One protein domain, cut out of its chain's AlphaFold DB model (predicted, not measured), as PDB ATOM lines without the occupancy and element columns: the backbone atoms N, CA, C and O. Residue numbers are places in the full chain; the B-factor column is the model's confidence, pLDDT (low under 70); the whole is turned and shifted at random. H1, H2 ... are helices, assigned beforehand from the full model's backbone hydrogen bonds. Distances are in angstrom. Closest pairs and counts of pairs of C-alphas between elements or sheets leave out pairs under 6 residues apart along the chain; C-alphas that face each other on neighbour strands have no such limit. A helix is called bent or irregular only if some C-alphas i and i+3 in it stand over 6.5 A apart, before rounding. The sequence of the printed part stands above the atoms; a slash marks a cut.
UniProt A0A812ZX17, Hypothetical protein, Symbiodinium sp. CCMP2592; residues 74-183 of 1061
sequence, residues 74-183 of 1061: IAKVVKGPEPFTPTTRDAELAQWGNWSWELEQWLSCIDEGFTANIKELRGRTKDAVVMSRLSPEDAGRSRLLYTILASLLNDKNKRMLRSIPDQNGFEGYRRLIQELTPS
ATOM      1  N   ILE A  74      28.649  31.097  34.697       50.03
ATOM      2  CA  ILE A  74      29.902  30.582  34.103       50.03
ATOM      3  C   ILE A  74      30.382  29.320  34.842       50.03
ATOM      4  O   ILE A  74      30.763  28.339  34.207       50.03
ATOM      5  N   ALA A  75      30.246  29.274  36.174       52.06
ATOM      6  CA  ALA A  75      30.562  28.094  36.990       52.06
ATOM      7  C   ALA A  75      29.629  26.874  36.765       52.06
ATOM      8  O   ALA A  75      29.779  25.861  37.443       52.06
ATOM      9  N   LYS A  76      28.657  26.964  35.841       53.69
ATOM     10  CA  LYS A  76      27.865  25.823  35.334       53.69
ATOM     11  C   LYS A  76      28.343  25.316  33.971       53.69
ATOM     12  O   LYS A  76      27.901  24.257  33.545       53.69
ATOM     13  N   VAL A  77      29.172  26.097  33.276       53.56
ATOM     14  CA  VAL A  77      29.660  25.823  31.916       53.56
ATOM     15  C   VAL A  77      31.110  25.342  31.952       53.56
ATOM     16  O   VAL A  77      31.459  24.421  31.226       53.56
ATOM     17  N   VAL A  78      31.938  25.908  32.837       59.69
ATOM     18  CA  VAL A  78      33.331  25.478  33.036       59.69
ATOM     19  C   VAL A  78      33.449  24.693  34.345       59.69
ATOM     20  O   VAL A  78      33.262  25.256  35.431       59.69
ATOM     21  N   LYS A  79      33.771  23.394  34.244       71.69
ATOM     22  CA  LYS A  79      34.085  22.526  35.393       71.69
ATOM     23  C   LYS A  79      35.224  23.163  36.205       71.69
ATOM     24  O   LYS A  79      36.214  23.610  35.637       71.69
ATOM     25  N   GLY A  80      35.070  23.224  37.528       74.31
ATOM     26  CA  GLY A  80      36.149  23.676  38.412       74.31
ATOM     27  C   GLY A  80      37.309  22.675  38.467       74.31
ATOM     28  O   GLY A  80      37.077  21.485  38.234       74.31
ATOM     29  N   PRO A  81      38.532  23.127  38.802       85.38
ATOM     30  CA  PRO A  81      39.673  22.238  39.011       85.38
ATOM     31  C   PRO A  81      39.361  21.217  40.110       85.38
ATOM     32  O   PRO A  81      38.594  21.495  41.040       85.38
ATOM     33  N   GLU A  82      39.957  20.033  40.013       86.00
ATOM     34  CA  GLU A  82      39.674  18.954  40.962       86.00
ATOM     35  C   GLU A  82      40.247  19.262  42.362       86.00
ATOM     36  O   GLU A  82      41.127  20.117  42.506       86.00
ATOM     37  N   PRO A  83      39.756  18.622  43.440       88.06
ATOM     38  CA  PRO A  83      40.309  18.829  44.775       88.06
ATOM     39  C   PRO A  83      41.800  18.464  44.841       88.06
ATOM     40  O   PRO A  83      42.206  17.368  44.467       88.06
ATOM     41  N   PHE A  84      42.624  19.365  45.376       89.00
ATOM     42  CA  PHE A  84      44.057  19.147  45.556       89.00
ATOM     43  C   PHE A  84      44.298  18.188  46.725       89.00
ATOM     44  O   PHE A  84      44.513  18.626  47.859       89.00
ATOM     45  N   THR A  85      44.253  16.880  46.457       85.56
ATOM     46  CA  THR A  85      44.395  15.805  47.456       85.56
ATOM     47  C   THR A  85      45.653  14.925  47.299       85.56
ATOM     48  O   THR A  85      45.534  13.699  47.355       85.56
ATOM     49  N   PRO A  86      46.873  15.488  47.156       84.00
ATOM     50  CA  PRO A  86      48.104  14.703  47.232       84.00
ATOM     51  C   PRO A  86      48.265  14.068  48.621       84.00
ATOM     52  O   PRO A  86      48.004  14.705  49.649       84.00
ATOM     53  N   THR A  87      48.730  12.817  48.640       77.75
ATOM     54  CA  THR A  87      48.912  11.995  49.850       77.75
ATOM     55  C   THR A  87      50.319  12.085  50.447       77.75
ATOM     56  O   THR A  87      50.478  11.915  51.656       77.75
ATOM     57  N   THR A  88      51.337  12.369  49.631       76.50
ATOM     58  CA  THR A  88      52.746  12.480  50.045       76.50
ATOM     59  C   THR A  88      53.314  13.867  49.746       76.50
ATOM     60  O   THR A  88      52.757  14.634  48.958       76.50
ATOM     61  N   ARG A  89      54.453  14.202  50.366       71.50
ATOM     62  CA  ARG A  89      55.118  15.495  50.155       71.50
ATOM     63  C   ARG A  89      55.681  15.653  48.738       71.50
ATOM     64  O   ARG A  89      55.705  16.765  48.220       71.50
ATOM     65  N   ASP A  90      56.088  14.563  48.101       67.06
ATOM     66  CA  ASP A  90      56.603  14.610  46.731       67.06
ATOM     67  C   ASP A  90      55.458  14.688  45.710       67.06
ATOM     68  O   ASP A  90      55.553  15.447  44.748       67.06
ATOM     69  N   ALA A  91      54.317  14.035  45.982       74.25
ATOM     70  CA  ALA A  91      53.083  14.243  45.221       74.25
ATOM     71  C   ALA A  91      52.568  15.691  45.342       74.25
ATOM     72  O   ALA A  91      52.169  16.274  44.337       74.25
ATOM     73  N   GLU A  92      52.648  16.306  46.535       79.44
ATOM     74  CA  GLU A  92      52.342  17.734  46.731       79.44
ATOM     75  C   GLU A  92      53.153  18.639  45.798       79.44
ATOM     76  O   GLU A  92      52.602  19.587  45.246       79.44
ATOM     77  N   LEU A  93      54.449  18.365  45.628       77.56
ATOM     78  CA  LEU A  93      55.343  19.189  44.811       77.56
ATOM     79  C   LEU A  93      55.204  18.901  43.309       77.56
ATOM     80  O   LEU A  93      55.328  19.825  42.507       77.56
ATOM     81  N   ALA A  94      54.930  17.652  42.925       72.31
ATOM     82  CA  ALA A  94      54.728  17.263  41.531       72.31
ATOM     83  C   ALA A  94      53.393  17.783  40.966       72.31
ATOM     84  O   ALA A  94      53.361  18.361  39.883       72.31
ATOM     85  N   GLN A  95      52.294  17.626  41.712       81.94
ATOM     86  CA  GLN A  95      50.945  17.975  41.242       81.94
ATOM     87  C   GLN A  95      50.656  19.485  41.297       81.94
ATOM     88  O   GLN A  95      49.798  19.976  40.562       81.94
ATOM     89  N   TRP A  96      51.368  20.244  42.141       86.12
ATOM     90  CA  TRP A  96      51.138  21.684  42.319       86.12
ATOM     91  C   TRP A  96      51.309  22.505  41.034       86.12
ATOM     92  O   TRP A  96      50.591  23.487  40.851       86.12
ATOM     93  N   GLY A  97      52.224  22.116  40.138       82.75
ATOM     94  CA  GLY A  97      52.461  22.822  38.875       82.75
ATOM     95  C   GLY A  97      51.178  22.957  38.052       82.75
ATOM     96  O   GLY A  97      50.662  24.066  37.896       82.75
ATOM     97  N   ASN A  98      50.637  21.818  37.618       83.69
ATOM     98  CA  ASN A  98      49.429  21.737  36.794       83.69
ATOM     99  C   ASN A  98      48.203  22.260  37.555       83.69
ATOM    100  O   ASN A  98      47.510  23.149  37.065       83.69
ATOM    101  N   TRP A  99      47.998  21.813  38.799       91.12
ATOM    102  CA  TRP A  99      46.825  22.205  39.587       91.12
ATOM    103  C   TRP A  99      46.754  23.716  39.853       91.12
ATOM    104  O   TRP A  99      45.684  24.326  39.780       91.12
ATOM    105  N   SER A 100      47.896  24.354  40.143       89.88
ATOM    106  CA  SER A 100      47.931  25.804  40.357       89.88
ATOM    107  C   SER A 100      47.617  26.583  39.078       89.88
ATOM    108  O   SER A 100      47.029  27.655  39.174       89.88
ATOM    109  N   TRP A 101      47.956  26.038  37.904       89.00
ATOM    110  CA  TRP A 101      47.618  26.621  36.606       89.00
ATOM    111  C   TRP A 101      46.131  26.444  36.270       89.00
ATOM    112  O   TRP A 101      45.468  27.431  35.967       89.00
ATOM    113  N   GLU A 102      45.571  25.237  36.411       87.88
ATOM    114  CA  GLU A 102      44.137  24.969  36.193       87.88
ATOM    115  C   GLU A 102      43.243  25.896  37.030       87.88
ATOM    116  O   GLU A 102      42.277  26.476  36.523       87.88
ATOM    117  N   LEU A 103      43.597  26.098  38.305       90.56
ATOM    118  CA  LEU A 103      42.897  27.032  39.183       90.56
ATOM    119  C   LEU A 103      42.990  28.483  38.691       90.56
ATOM    120  O   LEU A 103      41.994  29.201  38.752       90.56
ATOM    121  N   GLU A 104      44.149  28.934  38.213       90.69
ATOM    122  CA  GLU A 104      44.322  30.298  37.697       90.69
ATOM    123  C   GLU A 104      43.527  30.529  36.408       90.69
ATOM    124  O   GLU A 104      42.852  31.556  36.285       90.69
ATOM    125  N   GLN A 105      43.517  29.550  35.499       89.44
ATOM    126  CA  GLN A 105      42.689  29.585  34.295       89.44
ATOM    127  C   GLN A 105      41.197  29.653  34.658       89.44
ATOM    128  O   GLN A 105      40.495  30.546  34.184       89.44
ATOM    129  N   TRP A 106      40.715  28.795  35.564       87.88
ATOM    130  CA  TRP A 106      39.314  28.802  36.004       87.88
ATOM    131  C   TRP A 106      38.912  30.097  36.730       87.88
ATOM    132  O   TRP A 106      37.829  30.633  36.489       87.88
ATOM    133  N   LEU A 107      39.792  30.660  37.568       87.69
ATOM    134  CA  LEU A 107      39.568  31.959  38.215       87.69
ATOM    135  C   LEU A 107      39.459  33.102  37.193       87.69
ATOM    136  O   LEU A 107      38.619  33.982  37.376       87.69
ATOM    137  N   SER A 108      40.242  33.074  36.108       84.94
ATOM    138  CA  SER A 108      40.153  34.082  35.038       84.94
ATOM    139  C   SER A 108      38.785  34.086  34.333       84.94
ATOM    140  O   SER A 108      38.310  35.144  33.927       84.94
ATOM    141  N   CYS A 109      38.102  32.935  34.269       80.44
ATOM    142  CA  CYS A 109      36.735  32.827  33.753       80.44
ATOM    143  C   CYS A 109      35.668  33.371  34.724       80.44
ATOM    144  O   CYS A 109      34.545  33.641  34.303       80.44
ATOM    145  N   ILE A 110      35.983  33.512  36.016       81.31
ATOM    146  CA  ILE A 110      35.050  33.994  37.052       81.31
ATOM    147  C   ILE A 110      35.075  35.523  37.168       81.31
ATOM    148  O   ILE A 110      34.019  36.144  37.297       81.31
ATOM    149  N   ASP A 111      36.268  36.117  37.162       82.12
ATOM    150  CA  ASP A 111      36.502  37.564  37.207       82.12
ATOM    151  C   ASP A 111      37.868  37.843  36.560       82.12
ATOM    152  O   ASP A 111      38.902  37.385  37.052       82.12
ATOM    153  N   GLU A 112      37.878  38.614  35.467       81.25
ATOM    154  CA  GLU A 112      39.085  38.999  34.718       81.25
ATOM    155  C   GLU A 112      40.168  39.603  35.638       81.25
ATOM    156  O   GLU A 112      41.367  39.373  35.442       81.25
ATOM    157  N   GLY A 113      39.749  40.301  36.702       84.12
ATOM    158  CA  GLY A 113      40.613  40.906  37.710       84.12
ATOM    159  C   GLY A 113      41.457  39.909  38.510       84.12
ATOM    160  O   GLY A 113      42.532  40.289  38.985       84.12
ATOM    161  N   PHE A 114      41.059  38.632  38.614       88.00
ATOM    162  CA  PHE A 114      41.920  37.605  39.218       88.00
ATOM    163  C   PHE A 114      43.245  37.479  38.464       88.00
ATOM    164  O   PHE A 114      44.292  37.410  39.104       88.00
ATOM    165  N   THR A 115      43.228  37.541  37.130       86.06
ATOM    166  CA  THR A 115      44.425  37.459  36.273       86.06
ATOM    167  C   THR A 115      45.481  38.496  36.667       86.06
ATOM    168  O   THR A 115      46.675  38.197  36.730       86.06
ATOM    169  N   ALA A 116      45.046  39.719  36.991       86.50
ATOM    170  CA  ALA A 116      45.924  40.794  37.440       86.50
ATOM    171  C   ALA A 116      46.464  40.548  38.860       86.50
ATOM    172  O   ALA A 116      47.676  40.643  39.077       86.50
ATOM    173  N   ASN A 117      45.599  40.178  39.817       87.75
ATOM    174  CA  ASN A 117      46.018  39.913  41.200       87.75
ATOM    175  C   ASN A 117      47.000  38.733  41.286       87.75
ATOM    176  O   ASN A 117      48.034  38.830  41.941       87.75
ATOM    177  N   ILE A 118      46.695  37.629  40.605       90.19
ATOM    178  CA  ILE A 118      47.507  36.408  40.562       90.19
ATOM    179  C   ILE A 118      48.907  36.697  40.005       90.19
ATOM    180  O   ILE A 118      49.914  36.275  40.581       90.19
ATOM    181  N   LYS A 119      48.992  37.486  38.927       87.62
ATOM    182  CA  LYS A 119      50.267  37.908  38.333       87.62
ATOM    183  C   LYS A 119      51.104  38.756  39.297       87.62
ATOM    184  O   LYS A 119      52.320  38.578  39.363       87.62
ATOM    185  N   GLU A 120      50.476  39.630  40.085       86.31
ATOM    186  CA  GLU A 120      51.162  40.387  41.141       86.31
ATOM    187  C   GLU A 120      51.608  39.484  42.310       86.31
ATOM    188  O   GLU A 120      52.736  39.623  42.786       86.31
ATOM    189  N   LEU A 121      50.790  38.504  42.713       86.69
ATOM    190  CA  LEU A 121      51.119  37.520  43.754       86.69
ATOM    191  C   LEU A 121      52.317  36.636  43.382       86.69
ATOM    192  O   LEU A 121      53.226  36.472  44.200       86.69
ATOM    193  N   ARG A 122      52.361  36.104  42.150       84.31
ATOM    194  CA  ARG A 122      53.529  35.363  41.637       84.31
ATOM    195  C   ARG A 122      54.756  36.273  41.485       84.31
ATOM    196  O   ARG A 122      55.873  35.824  41.729       84.31
ATOM    197  N   GLY A 123      54.566  37.554  41.162       79.12
ATOM    198  CA  GLY A 123      55.645  38.548  41.087       79.12
ATOM    199  C   GLY A 123      56.229  38.976  42.444       79.12
ATOM    200  O   GLY A 123      57.419  39.278  42.522       79.12
ATOM    201  N   ARG A 124      55.429  38.990  43.520       81.25
ATOM    202  CA  ARG A 124      55.840  39.420  44.875       81.25
ATOM    203  C   ARG A 124      55.590  38.360  45.951       81.25
ATOM    204  O   ARG A 124      55.120  38.660  47.045       81.25
ATOM    205  N   THR A 125      55.976  37.113  45.686       77.81
ATOM    206  CA  THR A 125      55.772  35.974  46.610       77.81
ATOM    207  C   THR A 125      56.299  36.182  48.034       77.81
ATOM    208  O   THR A 125      55.822  35.514  48.950       77.81
ATOM    209  N   LYS A 126      57.258  37.093  48.254       73.69
ATOM    210  CA  LYS A 126      57.835  37.412  49.573       73.69
ATOM    211  C   LYS A 126      57.017  38.413  50.403       73.69
ATOM    212  O   LYS A 126      57.183  38.427  51.621       73.69
ATOM    213  N   ASP A 127      56.144  39.208  49.786       82.38
ATOM    214  CA  ASP A 127      55.447  40.312  50.454       82.38
ATOM    215  C   ASP A 127      54.075  39.861  50.976       82.38
ATOM    216  O   ASP A 127      53.195  39.491  50.203       82.38
ATOM    217  N   ALA A 128      53.873  39.891  52.297       83.81
ATOM    218  CA  ALA A 128      52.609  39.474  52.908       83.81
ATOM    219  C   ALA A 128      51.451  40.417  52.533       83.81
ATOM    220  O   ALA A 128      51.537  41.635  52.717       83.81
ATOM    221  N   VAL A 129      50.339  39.852  52.051       85.56
ATOM    222  CA  VAL A 129      49.183  40.640  51.598       85.56
ATOM    223  C   VAL A 129      48.293  40.975  52.787       85.56
ATOM    224  O   VAL A 129      47.770  40.088  53.454       85.56
ATOM    225  N   VAL A 130      48.093  42.267  53.049       86.19
ATOM    226  CA  VAL A 130      47.278  42.755  54.173       86.19
ATOM    227  C   VAL A 130      45.896  43.160  53.669       86.19
ATOM    228  O   VAL A 130      45.778  44.065  52.845       86.19
ATOM    229  N   MET A 131      44.849  42.526  54.202       84.00
ATOM    230  CA  MET A 131      43.470  42.655  53.713       84.00
ATOM    231  C   MET A 131      42.953  44.104  53.688       84.00
ATOM    232  O   MET A 131      42.257  44.501  52.759       84.00
ATOM    233  N   SER A 132      43.348  44.923  54.669       82.12
ATOM    234  CA  SER A 132      42.972  46.342  54.779       82.12
ATOM    235  C   SER A 132      43.709  47.291  53.821       82.12
ATOM    236  O   SER A 132      43.455  48.494  53.854       82.12
ATOM    237  N   ARG A 133      44.625  46.783  52.983       84.06
ATOM    238  CA  ARG A 133      45.328  47.552  51.936       84.06
ATOM    239  C   ARG A 133      44.817  47.269  50.519       84.06
ATOM    240  O   ARG A 133      45.269  47.920  49.584       84.06
ATOM    241  N   LEU A 134      43.921  46.296  50.360       85.56
ATOM    242  CA  LEU A 134      43.285  45.966  49.087       85.56
ATOM    243  C   LEU A 134      42.178  46.982  48.758       85.56
ATOM    244  O   LEU A 134      41.576  47.560  49.666       85.56
ATOM    245  N   SER A 135      41.868  47.171  47.472       87.94
ATOM    246  CA  SER A 135      40.646  47.887  47.077       87.94
ATOM    247  C   SER A 135      39.398  47.116  47.558       87.94
ATOM    248  O   SER A 135      39.491  45.914  47.833       87.94
ATOM    249  N   PRO A 136      38.208  47.741  47.669       80.50
ATOM    250  CA  PRO A 136      36.994  47.018  48.068       80.50
ATOM    251  C   PRO A 136      36.643  45.856  47.119       80.50
ATOM    252  O   PRO A 136      36.067  44.862  47.568       80.50
ATOM    253  N   GLU A 137      37.033  45.953  45.845       83.75
ATOM    254  CA  GLU A 137      36.836  44.929  44.811       83.75
ATOM    255  C   GLU A 137      37.855  43.787  44.946       83.75
ATOM    256  O   GLU A 137      37.464  42.621  45.029       83.75
ATOM    257  N   ASP A 138      39.146  44.108  45.094       86.00
ATOM    258  CA  ASP A 138      40.207  43.126  45.371       86.00
ATOM    259  C   ASP A 138      39.947  42.384  46.694       86.00
ATOM    260  O   ASP A 138      40.150  41.176  46.796       86.00
ATOM    261  N   ALA A 139      39.435  43.076  47.717       85.75
ATOM    262  CA  ALA A 139      39.011  42.464  48.974       85.75
ATOM    263  C   ALA A 139      37.787  41.543  48.790       85.75
ATOM    264  O   ALA A 139      37.627  40.575  49.536       85.75
ATOM    265  N   GLY A 140      36.928  41.819  47.802       84.25
ATOM    266  CA  GLY A 140      35.861  40.922  47.355       84.25
ATOM    267  C   GLY A 140      36.423  39.640  46.739       84.25
ATOM    268  O   GLY A 140      36.138  38.551  47.242       84.25
ATOM    269  N   ARG A 141      37.288  39.778  45.724       89.19
ATOM    270  CA  ARG A 141      38.002  38.663  45.073       89.19
ATOM    271  C   ARG A 141      38.815  37.826  46.067       89.19
ATOM    272  O   ARG A 141      38.741  36.601  46.026       89.19
ATOM    273  N   SER A 142      39.504  38.450  47.027       90.62
ATOM    274  CA  SER A 142      40.281  37.747  48.061       90.62
ATOM    275  C   SER A 142      39.408  36.868  48.970       90.62
ATOM    276  O   SER A 142      39.768  35.720  49.233       90.62
ATOM    277  N   ARG A 143      38.224  37.343  49.399       89.12
ATOM    278  CA  ARG A 143      37.269  36.514  50.170       89.12
ATOM    279  C   ARG A 143      36.709  35.360  49.341       89.12
ATOM    280  O   ARG A 143      36.607  34.242  49.844       89.12
ATOM    281  N   LEU A 144      36.384  35.609  48.072       87.94
ATOM    282  CA  LEU A 144      35.915  34.568  47.155       87.94
ATOM    283  C   LEU A 144      36.984  33.475  46.979       87.94
ATOM    284  O   LEU A 144      36.695  32.295  47.192       87.94
ATOM    285  N   LEU A 145      38.237  33.861  46.723       90.31
ATOM    286  CA  LEU A 145      39.366  32.935  46.631       90.31
ATOM    287  C   LEU A 145      39.593  32.155  47.934       90.31
ATOM    288  O   LEU A 145      39.868  30.960  47.881       90.31
ATOM    289  N   TYR A 146      39.421  32.776  49.105       91.19
ATOM    290  CA  TYR A 146      39.507  32.066  50.387       91.19
ATOM    291  C   TYR A 146      38.469  30.942  50.481       91.19
ATOM    292  O   TYR A 146      38.803  29.835  50.899       91.19
ATOM    293  N   THR A 147      37.224  31.187  50.049       88.88
ATOM    294  CA  THR A 147      36.181  30.144  50.041       88.88
ATOM    295  C   THR A 147      36.458  29.027  49.030       88.88
ATOM    296  O   THR A 147      36.252  27.862  49.359       88.88
ATOM    297  N   ILE A 148      37.003  29.360  47.854       89.75
ATOM    298  CA  ILE A 148      37.406  28.404  46.806       89.75
ATOM    299  C   ILE A 148      38.570  27.516  47.281       89.75
ATOM    300  O   ILE A 148      38.532  26.295  47.157       89.75
ATOM    301  N   LEU A 149      39.593  28.102  47.903       90.38
ATOM    302  CA  LEU A 149      40.706  27.341  48.480       90.38
ATOM    303  C   LEU A 149      40.252  26.484  49.677       90.38
ATOM    304  O   LEU A 149      40.749  25.374  49.878       90.38
ATOM    305  N   ALA A 150      39.274  26.956  50.458       88.00
ATOM    306  CA  ALA A 150      38.726  26.211  51.588       88.00
ATOM    307  C   ALA A 150      37.894  24.981  51.173       88.00
ATOM    308  O   ALA A 150      37.833  24.021  51.951       88.00
ATOM    309  N   SER A 151      37.291  24.955  49.979       86.56
ATOM    310  CA  SER A 151      36.689  23.734  49.427       86.56
ATOM    311  C   SER A 151      37.750  22.798  48.839       86.56
ATOM    312  O   SER A 151      37.777  21.630  49.233       86.56
ATOM    313  N   LEU A 152      38.656  23.300  47.992       89.62
ATOM    314  CA  LEU A 152      39.503  22.464  47.128       89.62
ATOM    315  C   LEU A 152      40.752  21.825  47.770       89.62
ATOM    316  O   LEU A 152      41.177  20.778  47.303       89.62
ATOM    317  N   LEU A 153      41.380  22.416  48.792       90.38
ATOM    318  CA  LEU A 153      42.694  21.948  49.291       90.38
ATOM    319  C   LEU A 153      42.649  20.649  50.133       90.38
ATOM    320  O   LEU A 153      41.614  20.313  50.698       90.38
ATOM    321  N   ASN A 154      43.783  19.962  50.336       87.31
ATOM    322  CA  ASN A 154      43.900  18.892  51.346       87.31
ATOM    323  C   ASN A 154      43.839  19.438  52.795       87.31
ATOM    324  O   ASN A 154      44.048  20.626  53.047       87.31
ATOM    325  N   ASP A 155      43.593  18.572  53.784       85.31
ATOM    326  CA  ASP A 155      43.427  18.979  55.194       85.31
ATOM    327  C   ASP A 155      44.645  19.691  55.804       85.31
ATOM    328  O   ASP A 155      44.493  20.522  56.704       85.31
ATOM    329  N   LYS A 156      45.858  19.383  55.338       86.25
ATOM    330  CA  LYS A 156      47.092  20.057  55.763       86.25
ATOM    331  C   LYS A 156      47.086  21.511  55.275       86.25
ATOM    332  O   LYS A 156      47.217  22.438  56.076       86.25
ATOM    333  N   ASN A 157      46.825  21.720  53.989       85.94
ATOM    334  CA  ASN A 157      46.794  23.040  53.370       85.94
ATOM    335  C   ASN A 157      45.549  23.847  53.811       85.94
ATOM    336  O   ASN A 157      45.643  25.063  53.990       85.94
ATOM    337  N   LYS A 158      44.423  23.194  54.154       88.06
ATOM    338  CA  LYS A 158      43.284  23.833  54.852       88.06
ATOM    339  C   LYS A 158      43.639  24.311  56.266       88.06
ATOM    340  O   LYS A 158      43.142  25.359  56.672       88.06
ATOM    341  N   ARG A 159      44.494  23.611  57.030       87.94
ATOM    342  CA  ARG A 159      44.993  24.114  58.337       87.94
ATOM    343  C   ARG A 159      45.854  25.364  58.161       87.94
ATOM    344  O   ARG A 159      45.684  26.313  58.921       87.94
ATOM    345  N   MET A 160      46.721  25.383  57.145       89.62
ATOM    346  CA  MET A 160      47.511  26.566  56.787       89.62
ATOM    347  C   MET A 160      46.586  27.742  56.433       89.62
ATOM    348  O   MET A 160      46.693  28.802  57.048       89.62
ATOM    349  N   LEU A 161      45.599  27.534  55.552       90.75
ATOM    350  CA  LEU A 161      44.616  28.556  55.174       90.75
ATOM    351  C   LEU A 161      43.828  29.096  56.386       90.75
ATOM    352  O   LEU A 161      43.708  30.307  56.546       90.75
ATOM    353  N   ARG A 162      43.373  28.219  57.295       89.81
ATOM    354  CA  ARG A 162      42.686  28.595  58.550       89.81
ATOM    355  C   ARG A 162      43.550  29.401  59.532       89.81
ATOM    356  O   ARG A 162      42.995  29.975  60.464       89.81
ATOM    357  N   SER A 163      44.875  29.450  59.359       89.81
ATOM    358  CA  SER A 163      45.768  30.285  60.184       89.81
ATOM    359  C   SER A 163      45.789  31.764  59.769       89.81
ATOM    360  O   SER A 163      46.440  32.580  60.422       89.81
ATOM    361  N   ILE A 164      45.114  32.115  58.670       89.69
ATOM    362  CA  ILE A 164      45.176  33.438  58.046       89.69
ATOM    363  C   ILE A 164      43.928  34.249  58.438       89.69
ATOM    364  O   ILE A 164      42.808  33.767  58.258       89.69
ATOM    365  N   PRO A 165      44.090  35.475  58.973       83.62
ATOM    366  CA  PRO A 165      42.965  36.308  59.387       83.62
ATOM    367  C   PRO A 165      42.157  36.854  58.196       83.62
ATOM    368  O   PRO A 165      42.538  36.734  57.030       83.62
ATOM    369  N   ASP A 166      41.023  37.476  58.520       85.00
ATOM    370  CA  ASP A 166      40.177  38.278  57.621       85.00
ATOM    371  C   ASP A 166      39.619  37.560  56.372       85.00
ATOM    372  O   ASP A 166      39.096  38.215  55.469       85.00
ATOM    373  N   GLN A 167      39.700  36.222  56.319       87.44
ATOM    374  CA  GLN A 167      39.365  35.405  55.140       87.44
ATOM    375  C   GLN A 167      40.128  35.869  53.882       87.44
ATOM    376  O   GLN A 167      39.572  35.999  52.792       87.44
ATOM    377  N   ASN A 168      41.417  36.167  54.053       90.94
ATOM    378  CA  ASN A 168      42.280  36.721  53.015       90.94
ATOM    379  C   ASN A 168      42.858  35.617  52.108       90.94
ATOM    380  O   ASN A 168      43.924  35.052  52.373       90.94
ATOM    381  N   GLY A 169      42.144  35.301  51.027       89.56
ATOM    382  CA  GLY A 169      42.516  34.256  50.072       89.56
ATOM    383  C   GLY A 169      43.782  34.564  49.282       89.56
ATOM    384  O   GLY A 169      44.503  33.633  48.939       89.56
ATOM    385  N   PHE A 170      44.113  35.839  49.050       92.56
ATOM    386  CA  PHE A 170      45.364  36.222  48.385       92.56
ATOM    387  C   PHE A 170      46.603  35.904  49.236       92.56
ATOM    388  O   PHE A 170      47.565  35.342  48.718       92.56
ATOM    389  N   GLU A 171      46.574  36.171  50.546       90.88
ATOM    390  CA  GLU A 171      47.642  35.736  51.466       90.88
ATOM    391  C   GLU A 171      47.689  34.201  51.594       90.88
ATOM    392  O   GLU A 171      48.776  33.626  51.681       90.88
ATOM    393  N   GLY A 172      46.533  33.528  51.532       90.69
ATOM    394  CA  GLY A 172      46.447  32.065  51.443       90.69
ATOM    395  C   GLY A 172      47.155  31.511  50.214       90.69
ATOM    396  O   GLY A 172      48.054  30.680  50.335       90.69
ATOM    397  N   TYR A 173      46.809  32.020  49.034       92.00
ATOM    398  CA  TYR A 173      47.398  31.589  47.774       92.00
ATOM    399  C   TYR A 173      48.898  31.893  47.702       92.00
ATOM    400  O   TYR A 173      49.685  31.025  47.333       92.00
ATOM    401  N   ARG A 174      49.328  33.071  48.177       91.75
ATOM    402  CA  ARG A 174      50.750  33.434  48.282       91.75
ATOM    403  C   ARG A 174      51.554  32.432  49.117       91.75
ATOM    404  O   ARG A 174      52.669  32.082  48.733       91.75
ATOM    405  N   ARG A 175      51.013  31.951  50.244       87.69
ATOM    406  CA  ARG A 175      51.685  30.937  51.076       87.69
ATOM    407  C   ARG A 175      51.717  29.561  50.425       87.69
ATOM    408  O   ARG A 175      52.739  28.894  50.525       87.69
ATOM    409  N   LEU A 176      50.662  29.167  49.712       88.94
ATOM    410  CA  LEU A 176      50.671  27.932  48.917       88.94
ATOM    411  C   LEU A 176      51.744  28.001  47.822       88.94
ATOM    412  O   LEU A 176      52.541  27.077  47.711       88.94
ATOM    413  N   ILE A 177      51.869  29.131  47.114       87.81
ATOM    414  CA  ILE A 177      52.975  29.359  46.170       87.81
ATOM    415  C   ILE A 177      54.334  29.224  46.881       87.81
ATOM    416  O   ILE A 177      55.221  28.575  46.335       87.81
ATOM    417  N   GLN A 178      54.514  29.774  48.091       84.56
ATOM    418  CA  GLN A 178      55.776  29.647  48.842       84.56
ATOM    419  C   GLN A 178      56.084  28.226  49.346       84.56
ATOM    420  O   GLN A 178      57.258  27.882  49.461       84.56
ATOM    421  N   GLU A 179      55.072  27.426  49.693       81.00
ATOM    422  CA  GLU A 179      55.259  26.096  50.291       81.00
ATOM    423  C   GLU A 179      55.255  24.957  49.258       81.00
ATOM    424  O   GLU A 179      55.907  23.934  49.473       81.00
ATOM    425  N   LEU A 180      54.515  25.102  48.156       79.25
ATOM    426  CA  LEU A 180      54.267  24.037  47.175       79.25
ATOM    427  C   LEU A 180      54.979  24.268  45.835       79.25
ATOM    428  O   LEU A 180      55.245  23.301  45.127       79.25
ATOM    429  N   THR A 181      55.378  25.501  45.503       74.56
ATOM    430  CA  THR A 181      56.325  25.695  44.392       74.56
ATOM    431  C   THR A 181      57.696  25.207  44.857       74.56
ATOM    432  O   THR A 181      58.198  25.715  45.865       74.56
ATOM    433  N   PRO A 182      58.337  24.241  44.176       56.44
ATOM    434  CA  PRO A 182      59.606  23.704  44.637       56.44
ATOM    435  C   PRO A 182      60.692  24.784  44.590       56.44
ATOM    436  O   PRO A 182      61.175  25.151  43.521       56.44
ATOM    437  N   SER A 183      61.141  25.250  45.761       59.62
ATOM    438  CA  SER A 183      62.420  25.954  45.878       59.62
ATOM    439  C   SER A 183      63.531  24.937  45.611       59.62
ATOM    440  O   SER A 183      64.035  24.271  46.518       59.62
TER     441      SER A 183
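This is residues 74 to 183 of the 1061 residues of the protein "Hypothetical protein" of Symbiodinium sp. CCMP2592 (UniProt A0A812ZX17). H5 forms the core, and two helical hairpins, H1 with H2 and H3 with H4, pack round it. An unnamed tail, residues 74 to 88, leads in to H1. The printed part has 110 residues with five named helices, H1 to H5 in chain order, and no named strand; the class is all helix. It is compact, with a radius of gyration of the C-alphas of 13.2 A and spans of 38 by 34 by 23 A.

H1, residues 89 to 110, has a kink of 45 degrees near residue 96 and is only just irregular, C-alphas 94 and 97 being 6.6 A apart. Its residues 104 to 108 touch H2, residues 113 to 123, in a hairpin; the closest C-alphas, Ser 108 and Thr 115, are 5.6 A apart. The hub is H5, residues 169 to 180, which makes a bundle, helices side by side, with H1 and H2. H5 touches H3, residues 136 to 152, at a steep tilt of 49 degrees; the closest C-alphas, Tyr 146 and Gly 169, are 3.7 A apart. H4, residues 155 to 162, forms hairpins with H3 and H5, and is apart from H1 and H2. Every O i to N i+4 pair is within hydrogen-bond range in H2, H3, H4 and H5, and 16 of 18 in H1.

H1 begins at C-alpha 89 (55.118, 15.495, 50.155) and is 30.3 A long. H2 measures 15.6 A, H3 24.7 A, H4 10.2 A and H5 15.8 A, ending at C-alpha 180 (54.267, 24.037, 47.175).

The farthest C-alphas, Thr 88 and Pro 136, are 38.0 A apart. The printed part has no cut, and the link from H2 to H3 is long. The pLDDT is under 70 at residues 74 to 78, 90, and 182 to 183.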